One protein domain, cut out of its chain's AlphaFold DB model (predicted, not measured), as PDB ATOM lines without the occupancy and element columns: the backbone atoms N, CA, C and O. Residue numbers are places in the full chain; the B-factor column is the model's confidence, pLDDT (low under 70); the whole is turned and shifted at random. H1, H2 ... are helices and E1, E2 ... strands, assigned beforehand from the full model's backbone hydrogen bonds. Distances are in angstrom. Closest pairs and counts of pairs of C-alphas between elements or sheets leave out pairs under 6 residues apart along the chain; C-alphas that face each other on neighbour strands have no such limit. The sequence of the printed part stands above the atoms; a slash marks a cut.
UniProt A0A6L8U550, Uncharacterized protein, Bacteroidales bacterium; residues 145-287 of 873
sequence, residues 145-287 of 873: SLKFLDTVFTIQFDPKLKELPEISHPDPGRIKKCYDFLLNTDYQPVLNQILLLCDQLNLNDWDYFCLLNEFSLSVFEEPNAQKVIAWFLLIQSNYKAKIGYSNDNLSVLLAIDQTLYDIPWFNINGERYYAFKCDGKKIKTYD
ATOM      1  N   SER A 145     -10.370  -7.603 -11.327       90.31
ATOM      2  CA  SER A 145      -9.703  -8.817 -10.838       90.31
ATOM      3  C   SER A 145     -10.413  -9.344  -9.595       90.31
ATOM      4  O   SER A 145     -10.473  -8.646  -8.585       90.31
ATOM      5  N   LEU A 146     -10.913 -10.575  -9.656       88.56
ATOM      6  CA  LEU A 146     -11.611 -11.258  -8.569       88.56
ATOM      7  C   LEU A 146     -10.699 -12.339  -7.998       88.56
ATOM      8  O   LEU A 146     -10.078 -13.077  -8.763       88.56
ATOM      9  N   LYS A 147     -10.642 -12.474  -6.672       87.31
ATOM     10  CA  LYS A 147      -9.891 -13.547  -6.016       87.31
ATOM     11  C   LYS A 147     -10.851 -14.598  -5.453       87.31
ATOM     12  O   LYS A 147     -11.743 -14.263  -4.689       87.31
ATOM     13  N   PHE A 148     -10.637 -15.875  -5.770       85.88
ATOM     14  CA  PHE A 148     -11.390 -16.996  -5.196       85.88
ATOM     15  C   PHE A 148     -10.476 -18.215  -5.006       85.88
ATOM     16  O   PHE A 148      -9.787 -18.610  -5.945       85.88
ATOM     17  N   LEU A 149     -10.435 -18.786  -3.792       78.56
ATOM     18  CA  LEU A 149      -9.575 -19.931  -3.423       78.56
ATOM     19  C   LEU A 149      -8.114 -19.778  -3.899       78.56
ATOM     20  O   LEU A 149      -7.556 -20.656  -4.551       78.56
ATOM     21  N   ASP A 150      -7.530 -18.604  -3.630       78.69
ATOM     22  CA  ASP A 150      -6.186 -18.175  -4.062       78.69
ATOM     23  C   ASP A 150      -5.934 -18.097  -5.580       78.69
ATOM     24  O   ASP A 150      -4.834 -17.748  -6.011       78.69
ATOM     25  N   THR A 151      -6.969 -18.289  -6.399       80.00
ATOM     26  CA  THR A 151      -6.931 -18.071  -7.849       80.00
ATOM     27  C   THR A 151      -7.481 -16.686  -8.194       80.00
ATOM     28  O   THR A 151      -8.417 -16.204  -7.555       80.00
ATOM     29  N   VAL A 152      -6.891 -16.025  -9.195       85.56
ATOM     30  CA  VAL A 152      -7.338 -14.710  -9.680       85.56
ATOM     31  C   VAL A 152      -8.007 -14.856 -11.042       85.56
ATOM     32  O   VAL A 152      -7.423 -15.425 -11.963       85.56
ATOM     33  N   PHE A 153      -9.205 -14.295 -11.172       83.44
ATOM     34  CA  PHE A 153      -9.998 -14.258 -12.398       83.44
ATOM     35  C   PHE A 153     -10.178 -12.821 -12.870       83.44
ATOM     36  O   PHE A 153     -10.221 -11.900 -12.055       83.44
ATOM     37  N   THR A 154     -10.322 -12.629 -14.179       85.31
ATOM     38  CA  THR A 154     -10.557 -11.308 -14.771       85.31
ATOM     39  C   THR A 154     -11.947 -11.261 -15.386       85.31
ATOM     40  O   THR A 154     -12.249 -12.073 -16.257       85.31
ATOM     41  N   ILE A 155     -12.758 -10.287 -14.976       83.88
ATOM     42  CA  ILE A 155     -14.104 -10.042 -15.510       83.88
ATOM     43  C   ILE A 155     -14.134  -8.692 -16.227       83.88
ATOM     44  O   ILE A 155     -13.627  -7.697 -15.706       83.88
ATOM     45  N   GLN A 156     -14.733  -8.650 -17.416       85.12
ATOM     46  CA  GLN A 156     -14.975  -7.403 -18.147       85.12
ATOM     47  C   GLN A 156     -16.315  -6.770 -17.747       85.12
ATOM     48  O   GLN A 156     -17.298  -7.489 -17.576       85.12
ATOM     49  N   PHE A 157     -16.372  -5.443 -17.633       88.81
ATOM     50  CA  PHE A 157     -17.578  -4.713 -17.234       88.81
ATOM     51  C   PHE A 157     -17.685  -3.325 -17.892       88.81
ATOM     52  O   PHE A 157     -16.684  -2.747 -18.328       88.81
ATOM     53  N   ASP A 158     -18.908  -2.786 -17.951       87.81
ATOM     54  CA  ASP A 158     -19.193  -1.443 -18.468       87.81
ATOM     55  C   ASP A 158     -18.595  -0.358 -17.544       87.81
ATOM     56  O   ASP A 158     -18.962  -0.292 -16.363       87.81
ATOM     57  N   PRO A 159     -17.717   0.535 -18.051       90.50
ATOM     58  CA  PRO A 159     -17.184   1.652 -17.277       90.50
ATOM     59  C   PRO A 159     -18.248   2.490 -16.552       90.50
ATOM     60  O   PRO A 159     -17.961   2.994 -15.465       90.50
ATOM     61  N   LYS A 160     -19.469   2.611 -17.102       90.94
ATOM     62  CA  LYS A 160     -20.568   3.373 -16.482       90.94
ATOM     63  C   LYS A 160     -20.951   2.867 -15.098       90.94
ATOM     64  O   LYS A 160     -21.440   3.655 -14.295       90.94
ATOM     65  N   LEU A 161     -20.699   1.596 -14.776       91.12
ATOM     66  CA  LEU A 161     -20.951   1.069 -13.431       91.12
ATOM     67  C   LEU A 161     -20.199   1.871 -12.355       91.12
ATOM     68  O   LEU A 161     -20.734   2.072 -11.268       91.12
ATOM     69  N   LYS A 162     -19.008   2.410 -12.661       91.56
ATOM     70  CA  LYS A 162     -18.227   3.240 -11.723       91.56
ATOM     71  C   LYS A 162     -18.822   4.623 -11.459       91.56
ATOM     72  O   LYS A 162     -18.387   5.294 -10.529       91.56
ATOM     73  N   GLU A 163     -19.805   5.046 -12.244       94.38
ATOM     74  CA  GLU A 163     -20.493   6.332 -12.090       94.38
ATOM     75  C   GLU A 163     -21.731   6.226 -11.175       94.38
ATOM     76  O   GLU A 163     -22.598   7.103 -11.195       94.38
ATOM     77  N   LEU A 164     -21.822   5.158 -10.366       95.69
ATOM     78  CA  LEU A 164     -22.909   4.931  -9.413       95.69
ATOM     79  C   LEU A 164     -23.153   6.177  -8.526       95.69
ATOM     80  O   LEU A 164     -22.195   6.752  -8.001       95.69
ATOM     81  N   PRO A 165     -24.419   6.595  -8.308       97.00
ATOM     82  CA  PRO A 165     -24.733   7.722  -7.432       97.00
ATOM     83  C   PRO A 165     -24.215   7.543  -5.993       97.00
ATOM     84  O   PRO A 165     -24.201   6.433  -5.470       97.00
ATOM     85  N   GLU A 166     -23.853   8.654  -5.338       94.69
ATOM     86  CA  GLU A 166     -23.359   8.677  -3.950       94.69
ATOM     87  C   GLU A 166     -24.338   8.016  -2.961       94.69
ATOM     88  O   GLU A 166     -25.523   8.365  -2.917       94.69
ATOM     89  N   ILE A 167     -23.819   7.115  -2.117       96.75
ATOM     90  CA  ILE A 167     -24.612   6.331  -1.158       96.75
ATOM     91  C   ILE A 167     -23.961   6.213   0.239       96.75
ATOM     92  O   ILE A 167     -24.359   5.388   1.057       96.75
ATOM     93  N   SER A 168     -23.015   7.097   0.578       94.44
ATOM     94  CA  SER A 168     -22.323   7.099   1.884       94.44
ATOM     95  C   SER A 168     -23.263   7.278   3.085       94.44
ATOM     96  O   SER A 168     -22.998   6.760   4.160       94.44
ATOM     97  N   HIS A 169     -24.378   7.992   2.892       95.00
ATOM     98  CA  HIS A 169     -25.473   8.088   3.865       95.00
ATOM     99  C   HIS A 169     -26.733   7.490   3.236       95.00
ATOM    100  O   HIS A 169     -27.398   8.194   2.471       95.00
ATOM    101  N   PRO A 170     -27.027   6.197   3.447       94.75
ATOM    102  CA  PRO A 170     -28.133   5.510   2.803       94.75
ATOM    103  C   PRO A 170     -29.492   5.978   3.330       94.75
ATOM    104  O   PRO A 170     -29.735   6.096   4.530       94.75
ATOM    105  N   ASP A 171     -30.414   6.190   2.399       95.12
ATOM    106  CA  ASP A 171     -31.835   6.385   2.659       95.12
ATOM    107  C   ASP A 171     -32.647   5.750   1.511       95.12
ATOM    108  O   ASP A 171     -32.077   5.460   0.449       95.12
ATOM    109  N   PRO A 172     -33.964   5.519   1.679       96.19
ATOM    110  CA  PRO A 172     -34.775   4.859   0.658       96.19
ATOM    111  C   PRO A 172     -34.745   5.560  -0.709       96.19
ATOM    112  O   PRO A 172     -34.801   4.901  -1.745       96.19
ATOM    113  N   GLY A 173     -34.627   6.892  -0.734       96.50
ATOM    114  CA  GLY A 173     -34.562   7.673  -1.967       96.50
ATOM    115  C   GLY A 173     -33.230   7.506  -2.698       96.50
ATOM    116  O   GLY A 173     -33.213   7.367  -3.921       96.50
ATOM    117  N   ARG A 174     -32.111   7.468  -1.968       96.81
ATOM    118  CA  ARG A 174     -30.784   7.223  -2.556       96.81
ATOM    119  C   ARG A 174     -30.631   5.786  -3.045       96.81
ATOM    120  O   ARG A 174     -30.123   5.595  -4.143       96.81
ATOM    121  N   ILE A 175     -31.143   4.804  -2.299       97.56
ATOM    122  CA  ILE A 175     -31.156   3.394  -2.729       97.56
ATOM    123  C   ILE A 175     -31.950   3.251  -4.037       97.56
ATOM    124  O   ILE A 175     -31.435   2.681  -4.998       97.56
ATOM    125  N   LYS A 176     -33.151   3.847  -4.118       96.81
ATOM    126  CA  LYS A 176     -33.941   3.900  -5.361       96.81
ATOM    127  C   LYS A 176     -33.163   4.551  -6.507       96.81
ATOM    128  O   LYS A 176     -33.138   4.019  -7.608       96.81
ATOM    129  N   LYS A 177     -32.487   5.675  -6.254       97.19
ATOM    130  CA  LYS A 177     -31.696   6.373  -7.278       97.19
ATOM    131  C   LYS A 177     -30.560   5.503  -7.831       97.19
ATOM    132  O   LYS A 177     -30.320   5.529  -9.035       97.19
ATOM    133  N   CYS A 178     -29.866   4.751  -6.978       97.62
ATOM    134  CA  CYS A 178     -28.843   3.807  -7.424       97.62
ATOM    135  C   CYS A 178     -29.448   2.639  -8.215       97.62
ATOM    136  O   CYS A 178     -28.891   2.260  -9.240       97.62
ATOM    137  N   TYR A 179     -30.596   2.112  -7.780       95.94
ATOM    138  CA  TYR A 179     -31.331   1.069  -8.497       95.94
ATOM    139  C   TYR A 179     -31.723   1.509  -9.917       95.94
ATOM    140  O   TYR A 179     -31.360   0.856 -10.893       95.94
ATOM    141  N   ASP A 180     -32.369   2.675 -10.038       94.12
ATOM    142  CA  ASP A 180     -32.753   3.277 -11.320       94.12
ATOM    143  C   ASP A 180     -31.544   3.504 -12.234       94.12
ATOM    144  O   ASP A 180     -31.624   3.317 -13.448       94.12
ATOM    145  N   PHE A 181     -30.409   3.915 -11.663       95.62
ATOM    146  CA  PHE A 181     -29.173   4.094 -12.415       95.62
ATOM    147  C   PHE A 181     -28.672   2.765 -12.991       95.62
ATOM    148  O   PHE A 181     -28.419   2.685 -14.191       95.62
ATOM    149  N   LEU A 182     -28.579   1.721 -12.162       92.88
ATOM    150  CA  LEU A 182     -28.060   0.411 -12.561       92.88
ATOM    151  C   LEU A 182     -28.928  -0.277 -13.620       92.88
ATOM    152  O   LEU A 182     -28.381  -0.881 -14.541       92.88
ATOM    153  N   LEU A 183     -30.254  -0.100 -13.575       86.06
ATOM    154  CA  LEU A 183     -31.161  -0.572 -14.633       86.06
ATOM    155  C   LEU A 183     -30.835  -0.008 -16.026       86.06
ATOM    156  O   LEU A 183     -31.223  -0.600 -17.030       86.06
ATOM    157  N   ASN A 184     -30.126   1.122 -16.097       83.56
ATOM    158  CA  ASN A 184     -29.724   1.777 -17.342       83.56
ATOM    159  C   ASN A 184     -28.239   1.544 -17.704       83.56
ATOM    160  O   ASN A 184     -27.694   2.259 -18.551       83.56
ATOM    161  N   THR A 185     -27.579   0.573 -17.066       81.31
ATOM    162  CA  THR A 185     -26.187   0.169 -17.349       81.31
ATOM    163  C   THR A 185     -26.120  -1.202 -18.020       81.31
ATOM    164  O   THR A 185     -27.052  -1.996 -17.900       81.31
ATOM    165  N   ASP A 186     -25.013  -1.499 -18.707       76.38
ATOM    166  CA  ASP A 186     -24.778  -2.823 -19.292       76.38
ATOM    167  C   ASP A 186     -24.107  -3.765 -18.272       76.38
ATOM    168  O   ASP A 186     -22.889  -3.963 -18.259       76.38
ATOM    169  N   TYR A 187     -24.910  -4.298 -17.346       82.06
ATOM    170  CA  TYR A 187     -24.449  -5.185 -16.266       82.06
ATOM    171  C   TYR A 187     -24.432  -6.676 -16.649       82.06
ATOM    172  O   TYR A 187     -23.813  -7.480 -15.950       82.06
ATOM    173  N   GLN A 188     -25.081  -7.059 -17.753       71.19
ATOM    174  CA  GLN A 188     -25.206  -8.454 -18.200       71.19
ATOM    175  C   GLN A 188     -23.858  -9.145 -18.473       71.19
ATOM    176  O   GLN A 188     -23.683 -10.286 -18.036       71.19
ATOM    177  N   PRO A 189     -22.845  -8.483 -19.078       73.88
ATOM    178  CA  PRO A 189     -21.531  -9.092 -19.264       73.88
ATOM    179  C   PRO A 189     -20.910  -9.603 -17.960       73.88
ATOM    180  O   PRO A 189     -20.236 -10.634 -17.972       73.88
ATOM    181  N   VAL A 190     -21.143  -8.919 -16.835       80.75
ATOM    182  CA  VAL A 190     -20.641  -9.335 -15.517       80.75
ATOM    183  C   VAL A 190     -21.319 -10.627 -15.073       80.75
ATOM    184  O   VAL A 190     -20.629 -11.577 -14.705       80.75
ATOM    185  N   LEU A 191     -22.655 -10.680 -15.149       78.38
ATOM    186  CA  LEU A 191     -23.437 -11.859 -14.772       78.38
ATOM    187  C   LEU A 191     -23.020 -13.075 -15.604       78.38
ATOM    188  O   LEU A 191     -22.655 -14.102 -15.034       78.38
ATOM    189  N   ASN A 192     -22.966 -12.926 -16.928       66.50
ATOM    190  CA  ASN A 192     -22.667 -14.018 -17.854       66.50
ATOM    191  C   ASN A 192     -21.259 -14.592 -17.638       66.50
ATOM    192  O   ASN A 192     -21.084 -15.810 -17.614       66.50
ATOM    193  N   GLN A 193     -20.247 -13.746 -17.410       79.75
ATOM    194  CA  GLN A 193     -18.890 -14.234 -17.145       79.75
ATOM    195  C   GLN A 193     -18.761 -14.909 -15.767       79.75
ATOM    196  O   GLN A 193     -18.071 -15.923 -15.657       79.75
ATOM    197  N   ILE A 194     -19.416 -14.387 -14.721       78.38
ATOM    198  CA  ILE A 194     -19.370 -14.995 -13.379       78.38
ATOM    199  C   ILE A 194     -20.145 -16.319 -13.356       78.38
ATOM    200  O   ILE A 194     -19.683 -17.282 -12.749       78.38
ATOM    201  N   LEU A 195     -21.282 -16.411 -14.045       68.06
ATOM    202  CA  LEU A 195     -22.036 -17.660 -14.183       68.06
ATOM    203  C   LEU A 195     -21.244 -18.715 -14.960       68.06
ATOM    204  O   LEU A 195     -21.163 -19.862 -14.521       68.06
ATOM    205  N   LEU A 196     -20.595 -18.319 -16.060       62.66
ATOM    206  CA  LEU A 196     -19.685 -19.195 -16.798       62.66
ATOM    207  C   LEU A 196     -18.555 -19.706 -15.894       62.66
ATOM    208  O   LEU A 196     -18.225 -20.891 -15.925       62.66
ATOM    209  N   LEU A 197     -17.988 -18.829 -15.062       68.31
ATOM    210  CA  LEU A 197     -16.972 -19.208 -14.087       68.31
ATOM    211  C   LEU A 197     -17.517 -20.218 -13.067       68.31
ATOM    212  O   LEU A 197     -16.841 -21.202 -12.761       68.31
ATOM    213  N   CYS A 198     -18.743 -20.013 -12.577       72.94
ATOM    214  CA  CYS A 198     -19.387 -20.927 -11.638       72.94
ATOM    215  C   CYS A 198     -19.572 -22.327 -12.230       72.94
ATOM    216  O   CYS A 198     -19.239 -23.318 -11.578       72.94
ATOM    217  N   ASP A 199     -20.018 -22.419 -13.482       61.31
ATOM    218  CA  ASP A 199     -20.157 -23.701 -14.174       61.31
ATOM    219  C   ASP A 199     -18.805 -24.398 -14.368       61.31
ATOM    220  O   ASP A 199     -18.623 -25.551 -13.970       61.31
ATOM    221  N   GLN A 200     -17.810 -23.667 -14.879       63.69
ATOM    222  CA  GLN A 200     -16.469 -24.193 -15.148       63.69
ATOM    223  C   GLN A 200     -15.739 -24.706 -13.901       63.69
ATOM    224  O   GLN A 200     -14.822 -25.534 -14.023       63.69
ATOM    225  N   LEU A 201     -16.093 -24.191 -12.721       71.12
ATOM    226  CA  LEU A 201     -15.420 -24.471 -11.455       71.12
ATOM    227  C   LEU A 201     -16.256 -25.284 -10.458       71.12
ATOM    228  O   LEU A 201     -15.742 -25.590  -9.385       71.12
ATOM    229  N   ASN A 202     -17.478 -25.697 -10.817       70.19
ATOM    230  CA  ASN A 202     -18.443 -26.352  -9.919       70.19
ATOM    231  C   ASN A 202     -18.849 -25.511  -8.696       70.19
ATOM    232  O   ASN A 202     -19.091 -26.061  -7.627       70.19
ATOM    233  N   LEU A 203     -18.965 -24.198  -8.863       78.69
ATOM    234  CA  LEU A 203     -19.374 -23.299  -7.786       78.69
ATOM    235  C   LEU A 203     -20.891 -23.351  -7.568       78.69
ATOM    236  O   LEU A 203     -21.648 -23.594  -8.513       78.69
ATOM    237  N   ASN A 204     -21.327 -23.138  -6.327       76.25
ATOM    238  CA  ASN A 204     -22.742 -23.084  -5.957       76.25
ATOM    239  C   ASN A 204     -23.253 -21.635  -5.823       76.25
ATOM    240  O   ASN A 204     -22.551 -20.673  -6.136       76.25
ATOM    241  N   ASP A 205     -24.490 -21.466  -5.351       83.44
ATOM    242  CA  ASP A 205     -25.107 -20.143  -5.205       83.44
ATOM    243  C   ASP A 205     -24.384 -19.262  -4.172       83.44
ATOM    244  O   ASP A 205     -24.285 -18.044  -4.338       83.44
ATOM    245  N   TRP A 206     -23.857 -19.869  -3.107       88.50
ATOM    246  CA  TRP A 206     -23.058 -19.168  -2.105       88.50
ATOM    247  C   TRP A 206     -21.740 -18.645  -2.672       88.50
ATOM    248  O   TRP A 206     -21.363 -17.500  -2.425       88.50
ATOM    249  N   ASP A 207     -21.057 -19.439  -3.486       90.31
ATOM    250  CA  ASP A 207     -19.846 -19.000  -4.175       90.31
ATOM    251  C   ASP A 207     -20.135 -17.928  -5.220       90.31
ATOM    252  O   ASP A 207     -19.352 -16.993  -5.371       90.31
ATOM    253  N   TYR A 208     -21.267 -18.036  -5.921       91.00
ATOM    254  CA  TYR A 208     -21.740 -17.002  -6.832       91.00
ATOM    255  C   TYR A 208     -21.905 -15.670  -6.090       91.00
ATOM    256  O   TYR A 208     -21.377 -14.644  -6.523       91.00
ATOM    257  N   PHE A 209     -22.542 -15.690  -4.916       93.00
ATOM    258  CA  PHE A 209     -22.609 -14.529  -4.030       93.00
ATOM    259  C   PHE A 209     -21.218 -14.031  -3.600       93.00
ATOM    260  O   PHE A 209     -20.958 -12.825  -3.663       93.00
ATOM    261  N   CYS A 210     -20.307 -14.927  -3.209       92.19
ATOM    262  CA  CYS A 210     -18.932 -14.566  -2.862       92.19
ATOM    263  C   CYS A 210     -18.213 -13.872  -4.030       92.19
ATOM    264  O   CYS A 210     -17.592 -12.830  -3.827       92.19
ATOM    265  N   LEU A 211     -18.348 -14.383  -5.257       93.31
ATOM    266  CA  LEU A 211     -17.771 -13.795  -6.469       93.31
ATOM    267  C   LEU A 211     -18.389 -12.439  -6.811       93.31
ATOM    268  O   LEU A 211     -17.657 -11.523  -7.182       93.31
ATOM    269  N   LEU A 212     -19.704 -12.268  -6.646       94.50
ATOM    270  CA  LEU A 212     -20.349 -10.961  -6.790       94.50
ATOM    271  C   LEU A 212     -19.815  -9.958  -5.761       94.50
ATOM    272  O   LEU A 212     -19.569  -8.797  -6.097       94.50
ATOM    273  N   ASN A 213     -19.593 -10.387  -4.518       93.38
ATOM    274  CA  ASN A 213     -19.014  -9.531  -3.487       93.38
ATOM    275  C   ASN A 213     -17.543  -9.182  -3.799       93.38
ATOM    276  O   ASN A 213     -17.168  -8.019  -3.667       93.38
ATOM    277  N   GLU A 214     -16.734 -10.129  -4.278       94.69
ATOM    278  CA  GLU A 214     -15.355  -9.879  -4.736       94.69
ATOM    279  C   GLU A 214     -15.303  -8.941  -5.950       94.69
ATOM    280  O   GLU A 214     -14.512  -7.997  -5.974       94.69
ATOM    281  N   PHE A 215     -16.198  -9.121  -6.925       95.75
ATOM    282  CA  PHE A 215     -16.358  -8.185  -8.037       95.75
ATOM    283  C   PHE A 215     -16.651  -6.775  -7.517       95.75
ATOM    284  O   PHE A 215     -15.968  -5.819  -7.882       95.75
ATOM    285  N   SER A 216     -17.612  -6.652  -6.604       95.56
ATOM    286  CA  SER A 216     -18.010  -5.373  -6.015       95.56
ATOM    287  C   SER A 216     -16.837  -4.675  -5.320       95.56
ATOM    288  O   SER A 216     -16.598  -3.491  -5.562       95.56
ATOM    289  N   LEU A 217     -16.063  -5.422  -4.523       94.44
ATOM    290  CA  LEU A 217     -14.847  -4.949  -3.850       94.44
ATOM    291  C   LEU A 217     -13.767  -4.491  -4.840       94.44
ATOM    292  O   LEU A 217     -13.075  -3.510  -4.588       94.44
ATOM    293  N   SER A 218     -13.628  -5.184  -5.972       94.75
ATOM    294  CA  SER A 218     -12.626  -4.854  -6.992       94.75
ATOM    295  C   SER A 218     -12.970  -3.604  -7.816       94.75
ATOM    296  O   SER A 218     -12.077  -2.979  -8.396       94.75
ATOM    297  N   VAL A 219     -14.253  -3.228  -7.883       94.44
ATOM    298  CA  VAL A 219     -14.739  -2.112  -8.710       94.44
ATOM    299  C   VAL A 219     -14.931  -0.824  -7.906       94.44
ATOM    300  O   VAL A 219     -14.644   0.252  -8.442       94.44
ATOM    301  N   PHE A 220     -15.383  -0.913  -6.651       95.19
ATOM    302  CA  PHE A 220     -15.772   0.238  -5.828       95.19
ATOM    303  C   PHE A 220     -14.950   0.337  -4.539       95.19
ATOM    304  O   PHE A 220     -14.829  -0.634  -3.799       95.19
ATOM    305  N   GLU A 221     -14.456   1.536  -4.217       93.94
ATOM    306  CA  GLU A 221     -13.789   1.808  -2.931       93.94
ATOM    307  C   GLU A 221     -14.788   2.062  -1.788       93.94
ATOM    308  O   GLU A 221     -14.505   1.747  -0.634       93.94
ATOM    309  N   GLU A 222     -15.957   2.633  -2.099       95.31
ATOM    310  CA  GLU A 222     -16.968   3.010  -1.107       95.31
ATOM    311  C   GLU A 222     -17.781   1.771  -0.655       95.31
ATOM    312  O   GLU A 222     -18.383   1.102  -1.501       95.31
ATOM    313  N   PRO A 223     -17.812   1.432   0.653       94.56
ATOM    314  CA  PRO A 223     -18.434   0.197   1.141       94.56
ATOM    315  C   PRO A 223     -19.927   0.046   0.825       94.56
ATOM    316  O   PRO A 223     -20.376  -1.057   0.508       94.56
ATOM    317  N   ASN A 224     -20.716   1.120   0.888       95.75
ATOM    318  CA  ASN A 224     -22.147   1.052   0.599       95.75
ATOM    319  C   ASN A 224     -22.405   0.808  -0.897       95.75
ATOM    320  O   ASN A 224     -23.269  -0.002  -1.238       95.75
ATOM    321  N   ALA A 225     -21.614   1.404  -1.790       97.25
ATOM    322  CA  ALA A 225     -21.651   1.154  -3.228       97.25
ATOM    323  C   ALA A 225     -21.389  -0.324  -3.550       97.25
ATOM    324  O   ALA A 225     -22.124  -0.906  -4.350       97.25
ATOM    325  N   GLN A 226     -20.429  -0.959  -2.861       96.25
ATOM    326  CA  GLN A 226     -20.166  -2.400  -2.989       96.25
ATOM    327  C   GLN A 226     -21.408  -3.240  -2.632       96.25
ATOM    328  O   GLN A 226     -21.708  -4.226  -3.302       96.25
ATOM    329  N   LYS A 227     -22.161  -2.854  -1.593       96.44
ATOM    330  CA  LYS A 227     -23.388  -3.563  -1.183       96.44
ATOM    331  C   LYS A 227     -24.548  -3.339  -2.143       96.44
ATOM    332  O   LYS A 227     -25.292  -4.281  -2.401       96.44
ATOM    333  N   VAL A 228     -24.687  -2.133  -2.691       97.44
ATOM    334  CA  VAL A 228     -25.735  -1.814  -3.671       97.44
ATOM    335  C   VAL A 228     -25.560  -2.618  -4.953       97.44
ATOM    336  O   VAL A 228     -26.527  -3.231  -5.401       97.44
ATOM    337  N   ILE A 229     -24.352  -2.652  -5.528       96.69
ATOM    338  CA  ILE A 229     -24.122  -3.406  -6.766       96.69
ATOM    339  C   ILE A 229     -24.280  -4.915  -6.535       96.69
ATOM    340  O   ILE A 229     -24.945  -5.570  -7.332       96.69
ATOM    341  N   ALA A 230     -23.777  -5.464  -5.421       96.44
ATOM    342  CA  ALA A 230     -23.962  -6.878  -5.093       96.44
ATOM    343  C   ALA A 230     -25.452  -7.241  -4.953       96.44
ATOM    344  O   ALA A 230     -25.908  -8.213  -5.550       96.44
ATOM    345  N   TRP A 231     -26.222  -6.439  -4.210       96.62
ATOM    346  CA  TRP A 231     -27.670  -6.613  -4.059       96.62
ATOM    347  C   TRP A 231     -28.411  -6.549  -5.397       96.62
ATOM    348  O   TRP A 231     -29.240  -7.413  -5.679       96.62
ATOM    349  N   PHE A 232     -28.093  -5.555  -6.228       96.00
ATOM    350  CA  PHE A 232     -28.692  -5.409  -7.549       96.00
ATOM    351  C   PHE A 232     -28.413  -6.637  -8.421       96.00
ATOM    352  O   PHE A 232     -29.351  -7.232  -8.944       96.00
ATOM    353  N   LEU A 233     -27.152  -7.071  -8.524       92.69
ATOM    354  CA  LEU A 233     -26.772  -8.237  -9.327       92.69
ATOM    355  C   LEU A 233     -27.424  -9.529  -8.814       92.69
ATOM    356  O   LEU A 233     -27.837 -10.352  -9.625       92.69
ATOM    357  N   LEU A 234     -27.597  -9.694  -7.499       89.06
ATOM    358  CA  LEU A 234     -28.318 -10.830  -6.913       89.06
ATOM    359  C   LEU A 234     -29.801 -10.851  -7.299       89.06
ATOM    360  O   LEU A 234     -30.292 -11.888  -7.734       89.06
ATOM    361  N   ILE A 235     -30.502  -9.717  -7.178       84.69
ATOM    362  CA  ILE A 235     -31.909  -9.605  -7.595       84.69
ATOM    363  C   ILE A 235     -32.051  -9.882  -9.092       84.69
ATOM    364  O   ILE A 235     -32.945 -10.619  -9.509       84.69
ATOM    365  N   GLN A 236     -31.165  -9.303  -9.907       79.12
ATOM    366  CA  GLN A 236     -31.158  -9.539 -11.351       79.12
ATOM    367  C   GLN A 236     -30.805 -10.996 -11.693       79.12
ATOM    368  O   GLN A 236     -31.198 -11.487 -12.746       79.12
ATOM    369  N   SER A 237     -30.172 -11.711 -10.760       73.38
ATOM    370  CA  SER A 237     -29.899 -13.154 -10.809       73.38
ATOM    371  C   SER A 237     -30.950 -13.995 -10.074       73.38
ATOM    372  O   SER A 237     -30.651 -15.084  -9.589       73.38
ATOM    373  N   ASN A 238     -32.181 -13.494  -9.985       68.69
ATOM    374  CA  ASN A 238     -33.356 -14.188  -9.459       68.69
ATOM    375  C   ASN A 238     -33.332 -14.508  -7.942       68.69
ATOM    376  O   ASN A 238     -34.246 -15.153  -7.426       68.69
ATOM    377  N   TYR A 239     -32.306 -14.080  -7.197       77.00
ATOM    378  CA  TYR A 239     -32.202 -14.390  -5.770       77.00
ATOM    379  C   TYR A 239     -33.149 -13.532  -4.931       77.00
ATOM    380  O   TYR A 239     -33.282 -12.321  -5.133       77.00
ATOM    381  N   LYS A 240     -33.735 -14.154  -3.902       83.06
ATOM    382  CA  LYS A 240     -34.398 -13.492  -2.774       83.06
ATOM    383  C   LYS A 240     -33.360 -12.737  -1.946       83.06
ATOM    384  O   LYS A 240     -32.929 -13.170  -0.876       83.06
ATOM    385  N   ALA A 241     -32.965 -11.582  -2.460       93.19
ATOM    386  CA  ALA A 241     -32.047 -10.664  -1.819       93.19
ATOM    387  C   ALA A 241     -32.752  -9.338  -1.526       93.19
ATOM    388  O   ALA A 241     -33.436  -8.773  -2.378       93.19
ATOM    389  N   LYS A 242     -32.545  -8.807  -0.326       95.38
ATOM    390  CA  LYS A 242     -32.957  -7.452   0.045       95.38
ATOM    391  C   LYS A 242     -31.733  -6.629   0.429       95.38
ATOM    392  O   LYS A 242     -30.657  -7.165   0.692       95.38
ATOM    393  N   ILE A 243     -31.897  -5.314   0.469       95.94
ATOM    394  CA  ILE A 243     -30.893  -4.411   1.029       95.94
ATOM    395  C   ILE A 243     -31.515  -3.626   2.170       95.94
ATOM    396  O   ILE A 243     -32.681  -3.225   2.116       95.94
ATOM    397  N   GLY A 244     -30.749  -3.435   3.233       94.25
ATOM    398  CA  GLY A 244     -31.181  -2.674   4.390       94.25
ATOM    399  C   GLY A 244     -30.040  -1.861   4.963       94.25
ATOM    400  O   GLY A 244     -28.876  -2.162   4.719       94.25
ATOM    401  N   TYR A 245     -30.375  -0.823   5.718       93.38
ATOM    402  CA  TYR A 245     -29.389   0.035   6.361       93.38
ATOM    403  C   TYR A 245     -29.629   0.143   7.864       93.38
ATOM    404  O   TYR A 245     -30.766   0.129   8.347       93.38
ATOM    405  N   SER A 246     -28.534   0.273   8.601       90.94
ATOM    406  CA  SER A 246     -28.515   0.619  10.018       90.94
ATOM    407  C   SER A 246     -27.492   1.727  10.217       90.94
ATOM    408  O   SER A 246     -26.312   1.550   9.916       90.94
ATOM    409  N   ASN A 247     -27.943   2.877  10.723       86.56
ATOM    410  CA  ASN A 247     -27.169   4.120  10.683       86.56
ATOM    411  C   ASN A 247     -26.723   4.412   9.239       86.56
ATOM    412  O   ASN A 247     -27.576   4.442   8.353       86.56
ATOM    413  N   ASP A 248     -25.420   4.579   9.009       91.06
ATOM    414  CA  ASP A 248     -24.848   4.855   7.692       91.06
ATOM    415  C   ASP A 248     -24.302   3.608   6.967       91.06
ATOM    416  O   ASP A 248     -23.673   3.741   5.923       91.06
ATOM    417  N   ASN A 249     -24.549   2.392   7.474       91.94
ATOM    418  CA  ASN A 249     -24.019   1.153   6.887       91.94
ATOM    419  C   ASN A 249     -25.123   0.344   6.196       91.94
ATOM    420  O   ASN A 249     -26.145   0.027   6.818       91.94
ATOM    421  N   LEU A 250     -24.907  -0.026   4.930       94.50
ATOM    422  CA  LEU A 250     -25.745  -0.975   4.196       94.50
ATOM    423  C   LEU A 250     -25.341  -2.425   4.477       94.50
ATOM    424  O   LEU A 250     -24.168  -2.768   4.633       94.50
ATOM    425  N   SER A 251     -26.332  -3.308   4.455       94.06
ATOM    426  CA  SER A 251     -26.164  -4.756   4.499       94.06
ATOM    427  C   SER A 251     -27.030  -5.401   3.422       94.06
ATOM    428  O   SER A 251     -28.175  -4.997   3.208       94.06
ATOM    429  N   VAL A 252     -26.477  -6.414   2.753       95.25
ATOM    430  CA  VAL A 252     -27.241  -7.308   1.875       95.25
ATOM    431  C   VAL A 252     -27.856  -8.396   2.747       95.25
ATOM    432  O   VAL A 252     -27.167  -8.976   3.591       95.25
ATOM    433  N   LEU A 253     -29.147  -8.642   2.556       95.19
ATOM    434  CA  LEU A 253     -29.915  -9.651   3.263       95.19
ATOM    435  C   LEU A 253     -30.304 -10.759   2.285       95.19
ATOM    436  O   LEU A 253     -30.848 -10.461   1.224       95.19
ATOM    437  N   LEU A 254     -30.062 -12.014   2.644       94.44
ATOM    438  CA  LEU A 254     -30.274 -13.171   1.772       94.44
ATOM    439  C   LEU A 254     -31.266 -14.144   2.406       94.44
ATOM    440  O   LEU A 254     -31.084 -14.536   3.560       94.44
ATOM    441  N   ALA A 255     -32.290 -14.559   1.659       87.62
ATOM    442  CA  ALA A 255     -33.069 -15.735   2.028       87.62
ATOM    443  C   ALA A 255     -32.286 -16.989   1.626       87.62
ATOM    444  O   ALA A 255     -31.863 -17.113   0.476       87.62
ATOM    445  N   ILE A 256     -32.055 -17.888   2.581       83.12
ATOM    446  CA  ILE A 256     -31.170 -19.050   2.427       83.12
ATOM    447  C   ILE A 256     -31.947 -20.324   2.747       83.12
ATOM    448  O   ILE A 256     -32.741 -20.339   3.689       83.12
ATOM    449  N   ASP A 257     -31.721 -21.373   1.955       75.56
ATOM    450  CA  ASP A 257     -32.401 -22.667   2.104       75.56
ATOM    451  C   ASP A 257     -32.012 -23.382   3.399       75.56
ATOM    452  O   ASP A 257     -32.856 -23.956   4.093       75.56
ATOM    453  N   GLN A 258     -30.721 -23.335   3.723       78.19
ATOM    454  CA  GLN A 258     -30.168 -23.932   4.928       78.19
ATOM    455  C   GLN A 258     -30.321 -23.006   6.136       78.19
ATOM    456  O   GLN A 258     -30.186 -21.783   6.045       78.19
ATOM    457  N   THR A 259     -30.543 -23.608   7.303       82.69
ATOM    458  CA  THR A 259     -30.365 -22.901   8.568       82.69
ATOM    459  C   THR A 259     -28.884 -22.613   8.754       82.69
ATOM    460  O   THR A 259     -28.075 -23.531   8.863       82.69
ATOM    461  N   LEU A 260     -28.540 -21.329   8.793       88.94
ATOM    462  CA  LEU A 260     -27.213 -20.874   9.174       88.94
ATOM    463  C   LEU A 260     -27.181 -20.471  10.644       88.94
ATOM    464  O   LEU A 260     -28.059 -19.738  11.116       88.94
ATOM    465  N   TYR A 261     -26.140 -20.921  11.331       88.38
ATOM    466  CA  TYR A 261     -25.887 -20.637  12.737       88.38
ATOM    467  C   TYR A 261     -24.940 -19.445  12.914       88.38
ATOM    468  O   TYR A 261     -24.166 -19.105  12.018       88.38
ATOM    469  N   ASP A 262     -25.026 -18.784  14.069       84.88
ATOM    470  CA  ASP A 262     -24.208 -17.625  14.468       84.88
ATOM    471  C   ASP A 262     -24.295 -16.399  13.536       84.88
ATOM    472  O   ASP A 262     -23.522 -15.445  13.665       84.88
ATOM    473  N   ILE A 263     -25.275 -16.376  12.630       88.19
ATOM    474  CA  ILE A 263     -25.517 -15.270  11.700       88.19
ATOM    475  C   ILE A 263     -26.843 -14.588  12.062       88.19
ATOM    476  O   ILE A 263     -27.874 -15.259  12.175       88.19
ATOM    477  N   PRO A 264     -26.858 -13.254  12.246       89.56
ATOM    478  CA  PRO A 264     -28.091 -12.533  12.519       89.56
ATOM    479  C   PRO A 264     -29.030 -12.594  11.316       89.56
ATOM    480  O   PRO A 264     -28.616 -12.465  10.161       89.56
ATOM    481  N   TRP A 265     -30.317 -12.746  11.602       92.31
ATOM    482  CA  TRP A 265     -31.358 -12.798  10.588       92.31
ATOM    483  C   TRP A 265     -32.597 -12.017  11.019       92.31
ATOM    484  O   TRP A 265     -32.802 -11.724  12.198       92.31
ATOM    485  N   PHE A 266     -33.417 -11.663  10.037       93.06
ATOM    486  CA  PHE A 266     -34.617 -10.857  10.203       93.06
ATOM    487  C   PHE A 266     -35.808 -11.589   9.587       93.06
ATOM    488  O   PHE A 266     -35.698 -12.142   8.492       93.06
ATOM    489  N   ASN A 267     -36.937 -11.599  10.296       91.81
ATOM    490  CA  ASN A 267     -38.200 -12.094   9.762       91.81
ATOM    491  C   ASN A 267     -38.878 -10.978   8.960       91.81
ATOM    492  O   ASN A 267     -39.274  -9.961   9.534       91.81
ATOM    493  N   ILE A 268     -39.007 -11.169   7.651       91.94
ATOM    494  CA  ILE A 268     -39.681 -10.235   6.749       91.94
ATOM    495  C   ILE A 268     -40.786 -11.027   6.055       91.94
ATOM    496  O   ILE A 268     -40.503 -11.990   5.353       91.94
ATOM    497  N   ASN A 269     -42.048 -10.665   6.299       85.50
ATOM    498  CA  ASN A 269     -43.229 -11.353   5.758       85.50
ATOM    499  C   ASN A 269     -43.291 -12.875   6.015       85.50
ATOM    500  O   ASN A 269     -43.885 -13.613   5.235       85.50
ATOM    501  N   GLY A 270     -42.721 -13.360   7.121       81.19
ATOM    502  CA  GLY A 270     -42.678 -14.790   7.440       81.19
ATOM    503  C   GLY A 270     -41.474 -15.530   6.849       81.19
ATOM    504  O   GLY A 270     -41.316 -16.717   7.126       81.19
ATOM    505  N   GLU A 271     -40.610 -14.848   6.095       85.56
ATOM    506  CA  GLU A 271     -39.387 -15.407   5.520       85.56
ATOM    507  C   GLU A 271     -38.141 -14.997   6.321       85.56
ATOM    508  O   GLU A 271     -38.070 -13.915   6.915       85.56
ATOM    509  N   ARG A 272     -37.141 -15.886   6.344       86.69
ATOM    510  CA  ARG A 272     -35.877 -15.701   7.065       86.69
ATOM    511  C   ARG A 272     -34.829 -15.075   6.147       86.69
ATOM    512  O   ARG A 272     -34.381 -15.723   5.208       86.69
ATOM    513  N   TYR A 273     -34.385 -13.864   6.479       93.25
ATOM    514  CA  TYR A 273     -33.340 -13.144   5.750       93.25
ATOM    515  C   TYR A 273     -32.078 -12.962   6.598       93.25
ATOM    516  O   TYR A 273     -32.084 -12.207   7.572       93.25
ATOM    517  N   TYR A 274     -30.986 -13.625   6.219       93.62
ATOM    518  CA  TYR A 274     -29.683 -13.554   6.883       93.62
ATOM    519  C   TYR A 274     -28.894 -12.318   6.453       93.62
ATOM    520  O   TYR A 274     -28.823 -12.011   5.264       93.62
ATOM    521  N   ALA A 275     -28.262 -11.632   7.405       90.38
ATOM    522  CA  ALA A 275     -27.452 -10.445   7.150       90.38
ATOM    523  C   ALA A 275     -25.987 -10.683   7.536       90.38
ATOM    524  O   ALA A 275     -25.612 -10.681   8.710       90.38
ATOM    525  N   PHE A 276     -25.132 -10.839   6.529       77.69
ATOM    526  CA  PHE A 276     -23.697 -11.013   6.731       77.69
ATOM    527  C   PHE A 276     -23.045  -9.651   6.988       77.69
ATOM    528  O   PHE A 276     -23.144  -8.751   6.153       77.69
ATOM    529  N   LYS A 277     -22.353  -9.511   8.127       72.19
ATOM    530  CA  LYS A 277     -21.709  -8.258   8.575       72.19
ATOM    531  C   LYS A 277     -22.718  -7.116   8.805       72.19
ATOM    532  O   LYS A 277     -22.629  -6.061   8.183       72.19
ATOM    533  N   CYS A 278     -23.683  -7.339   9.700       72.31
ATOM    534  CA  CYS A 278     -24.593  -6.301  10.186       72.31
ATOM    535  C   CYS A 278     -24.161  -5.820  11.581       72.31
ATOM    536  O   CYS A 278     -24.130  -6.609  12.524       72.31
ATOM    537  N   ASP A 279     -23.859  -4.527  11.726       65.06
ATOM    538  CA  ASP A 279     -23.394  -3.943  12.998       65.06
ATOM    539  C   ASP A 279     -24.523  -3.728  14.029       65.06
ATOM    540  O   ASP A 279     -24.274  -3.378  15.184       65.06
ATOM    541  N   GLY A 280     -25.787  -3.892  13.620       64.81
ATOM    542  CA  GLY A 280     -26.961  -3.520  14.406       64.81
ATOM    543  C   GLY A 280     -27.923  -4.676  14.668       64.81
ATOM    544  O   GLY A 280     -28.190  -5.499  13.802       64.81
ATOM    545  N   LYS A 281     -28.559  -4.666  15.850       82.56
ATOM    546  CA  LYS A 281     -29.733  -5.515  16.156       82.56
ATOM    547  C   LYS A 281     -31.004  -5.076  15.424       82.56
ATOM    548  O   LYS A 281     -32.055  -5.686  15.585       82.56
ATOM    549  N   LYS A 282     -30.952  -3.958  14.704       90.12
ATOM    550  CA  LYS A 282     -32.077  -3.358  13.993       90.12
ATOM    551  C   LYS A 282     -31.627  -2.961  12.603       90.12
ATOM    552  O   LYS A 282     -30.515  -2.463  12.453       90.12
ATOM    553  N   ILE A 283     -32.502  -3.129  11.623       92.88
ATOM    554  CA  ILE A 283     -32.240  -2.757  10.237       92.88
ATOM    555  C   ILE A 283     -33.488  -2.145   9.615       92.88
ATOM    556  O   ILE A 283     -34.607  -2.564   9.910       92.88
ATOM    557  N   LYS A 284     -33.310  -1.142   8.756       94.81
ATOM    558  CA  LYS A 284     -34.384  -0.614   7.915       94.81
ATOM    559  C   LYS A 284     -34.277  -1.228   6.528       94.81
ATOM    560  O   LYS A 284     -33.295  -0.985   5.833       94.81
ATOM    561  N   THR A 285     -35.272  -2.009   6.130       95.50
ATOM    562  CA  THR A 285     -35.369  -2.657   4.809       95.50
ATOM    563  C   THR A 285     -36.831  -2.692   4.353       95.50
ATOM    564  O   THR A 285     -37.699  -2.235   5.093       95.50
ATOM    565  N   TYR A 286     -37.120  -3.170   3.148       95.06
ATOM    566  CA  TYR A 286     -38.452  -3.127   2.540       95.06
ATOM    567  C   TYR A 286     -39.195  -4.471   2.595       95.06
ATOM    568  O   TYR A 286     -38.582  -5.534   2.652       95.06
ATOM    569  N   ASP A 287     -40.528  -4.405   2.578       90.56
ATOM    570  CA  ASP A 287     -41.463  -5.541   2.658       90.56
ATOM    571  C   ASP A 287     -42.157  -5.883   1.333       90.56
ATOM    572  O   ASP A 287     -43.022  -6.755   1.296       90.56
TER     573      ASP A 287
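Overview. This is residues 145 to 287 of the 873 residues of an uncharacterized protein of Bacteroidales bacterium (UniProt A0A6L8U550). A small four-strand sheet, E3 E4 E6 E5, curled like part of a barrel, stands at one end, with E7 beside its edge strand E3; helix H5 packs over E3 and E4. H4 packs on H5 and, with H3, on the two-strand hairpin E1 and E2 at the other end, while H2 crosses H5. The printed part has 143 residues with seven named strands and five named helices, in the order E1 E2 H1 H2 H3 H4 H5 E3 E4 E5 E6 E7; both sheets are antiparallel and the class is mixed, helices and strands. It is compact, with a radius of gyration of the C-alphas of 14.8 A, and spans 37 by 34 by 24 A.

Along the chain. E1, residues 145 to 148, begins with C-alpha 145 at (-9.703, -8.817, -10.838). E2 is residues 151 to 157, 19.5 A long; H1 is 159 to 163 and H2 is 172 to 182. H3 is 188 to 201, 19.9 A long, H4 is 205 to 219, 21.1 A, and H5 is 223 to 236, 20.3 A, with C-alpha 223 at (-18.434, 0.197, 1.141). E3 is 241 to 246, E4 is 249 to 255, 19.8 A long, E5 is 265 to 268 and E6 is 271 to 275. E7, residues 282 to 286, ends with C-alpha 286 at (-38.452, -3.127, 2.540).

Arrangement. In the hairpin E1 and E2, N 146 and O 153 are 2.8 A apart. The closest C-alphas of E1 and H4 are those of Leu 146 and Glu 214, 5.5 A; of E2 and H3, Phe 157 and Val 190, 5.8 A. H1 is close to H2 but not clearly touching, with C-alphas 161 and 182 7.2 A apart. H2 touches H5 at a steep tilt of 63 degrees, the same way, closest at C-alphas 179 and 232, 7.1 A. H3 touches H4 at a steep tilt of 50 degrees, opposite ways, closest at C-alphas 198 and 208, 6.6 A. H4 and H5 form a helical hairpin at a steep tilt of 43 degrees, closest at C-alphas 216 and 226, 4.8 A. H5 and the sheet E3 E4 E6 E5 make two layers, a helix on one face of a sheet; H5 lies over E3 and E4 at a height of 8.6 A. The sheet is strongly twisted; N 242 and O 253 of E3 and E4 are 2.8 A apart, N 254 and O 274 of E4 and E6 2.9 A, and N 266 and O 273 of E5 and E6 2.9 A. E7 pairs with no named strand; its C-alpha 285 is 4.2 A from C-alpha 244 of E3. In H2, H3, H4 and H5 every O i to N i+4 pair is within hydrogen-bond range; in H1 0 of 1 is, beside 2 of 2 O i to N i+3 pairs.

Size, cuts and confidence. The two C-alphas farthest apart, those of Gln 200 and Asn 247, are 39.8 A apart. The printed part has no cut and no long link. Its mean pLDDT is 87.5; residues 192, 195 to 197, 199 to 200, 238 and 279 to 280 are under 70.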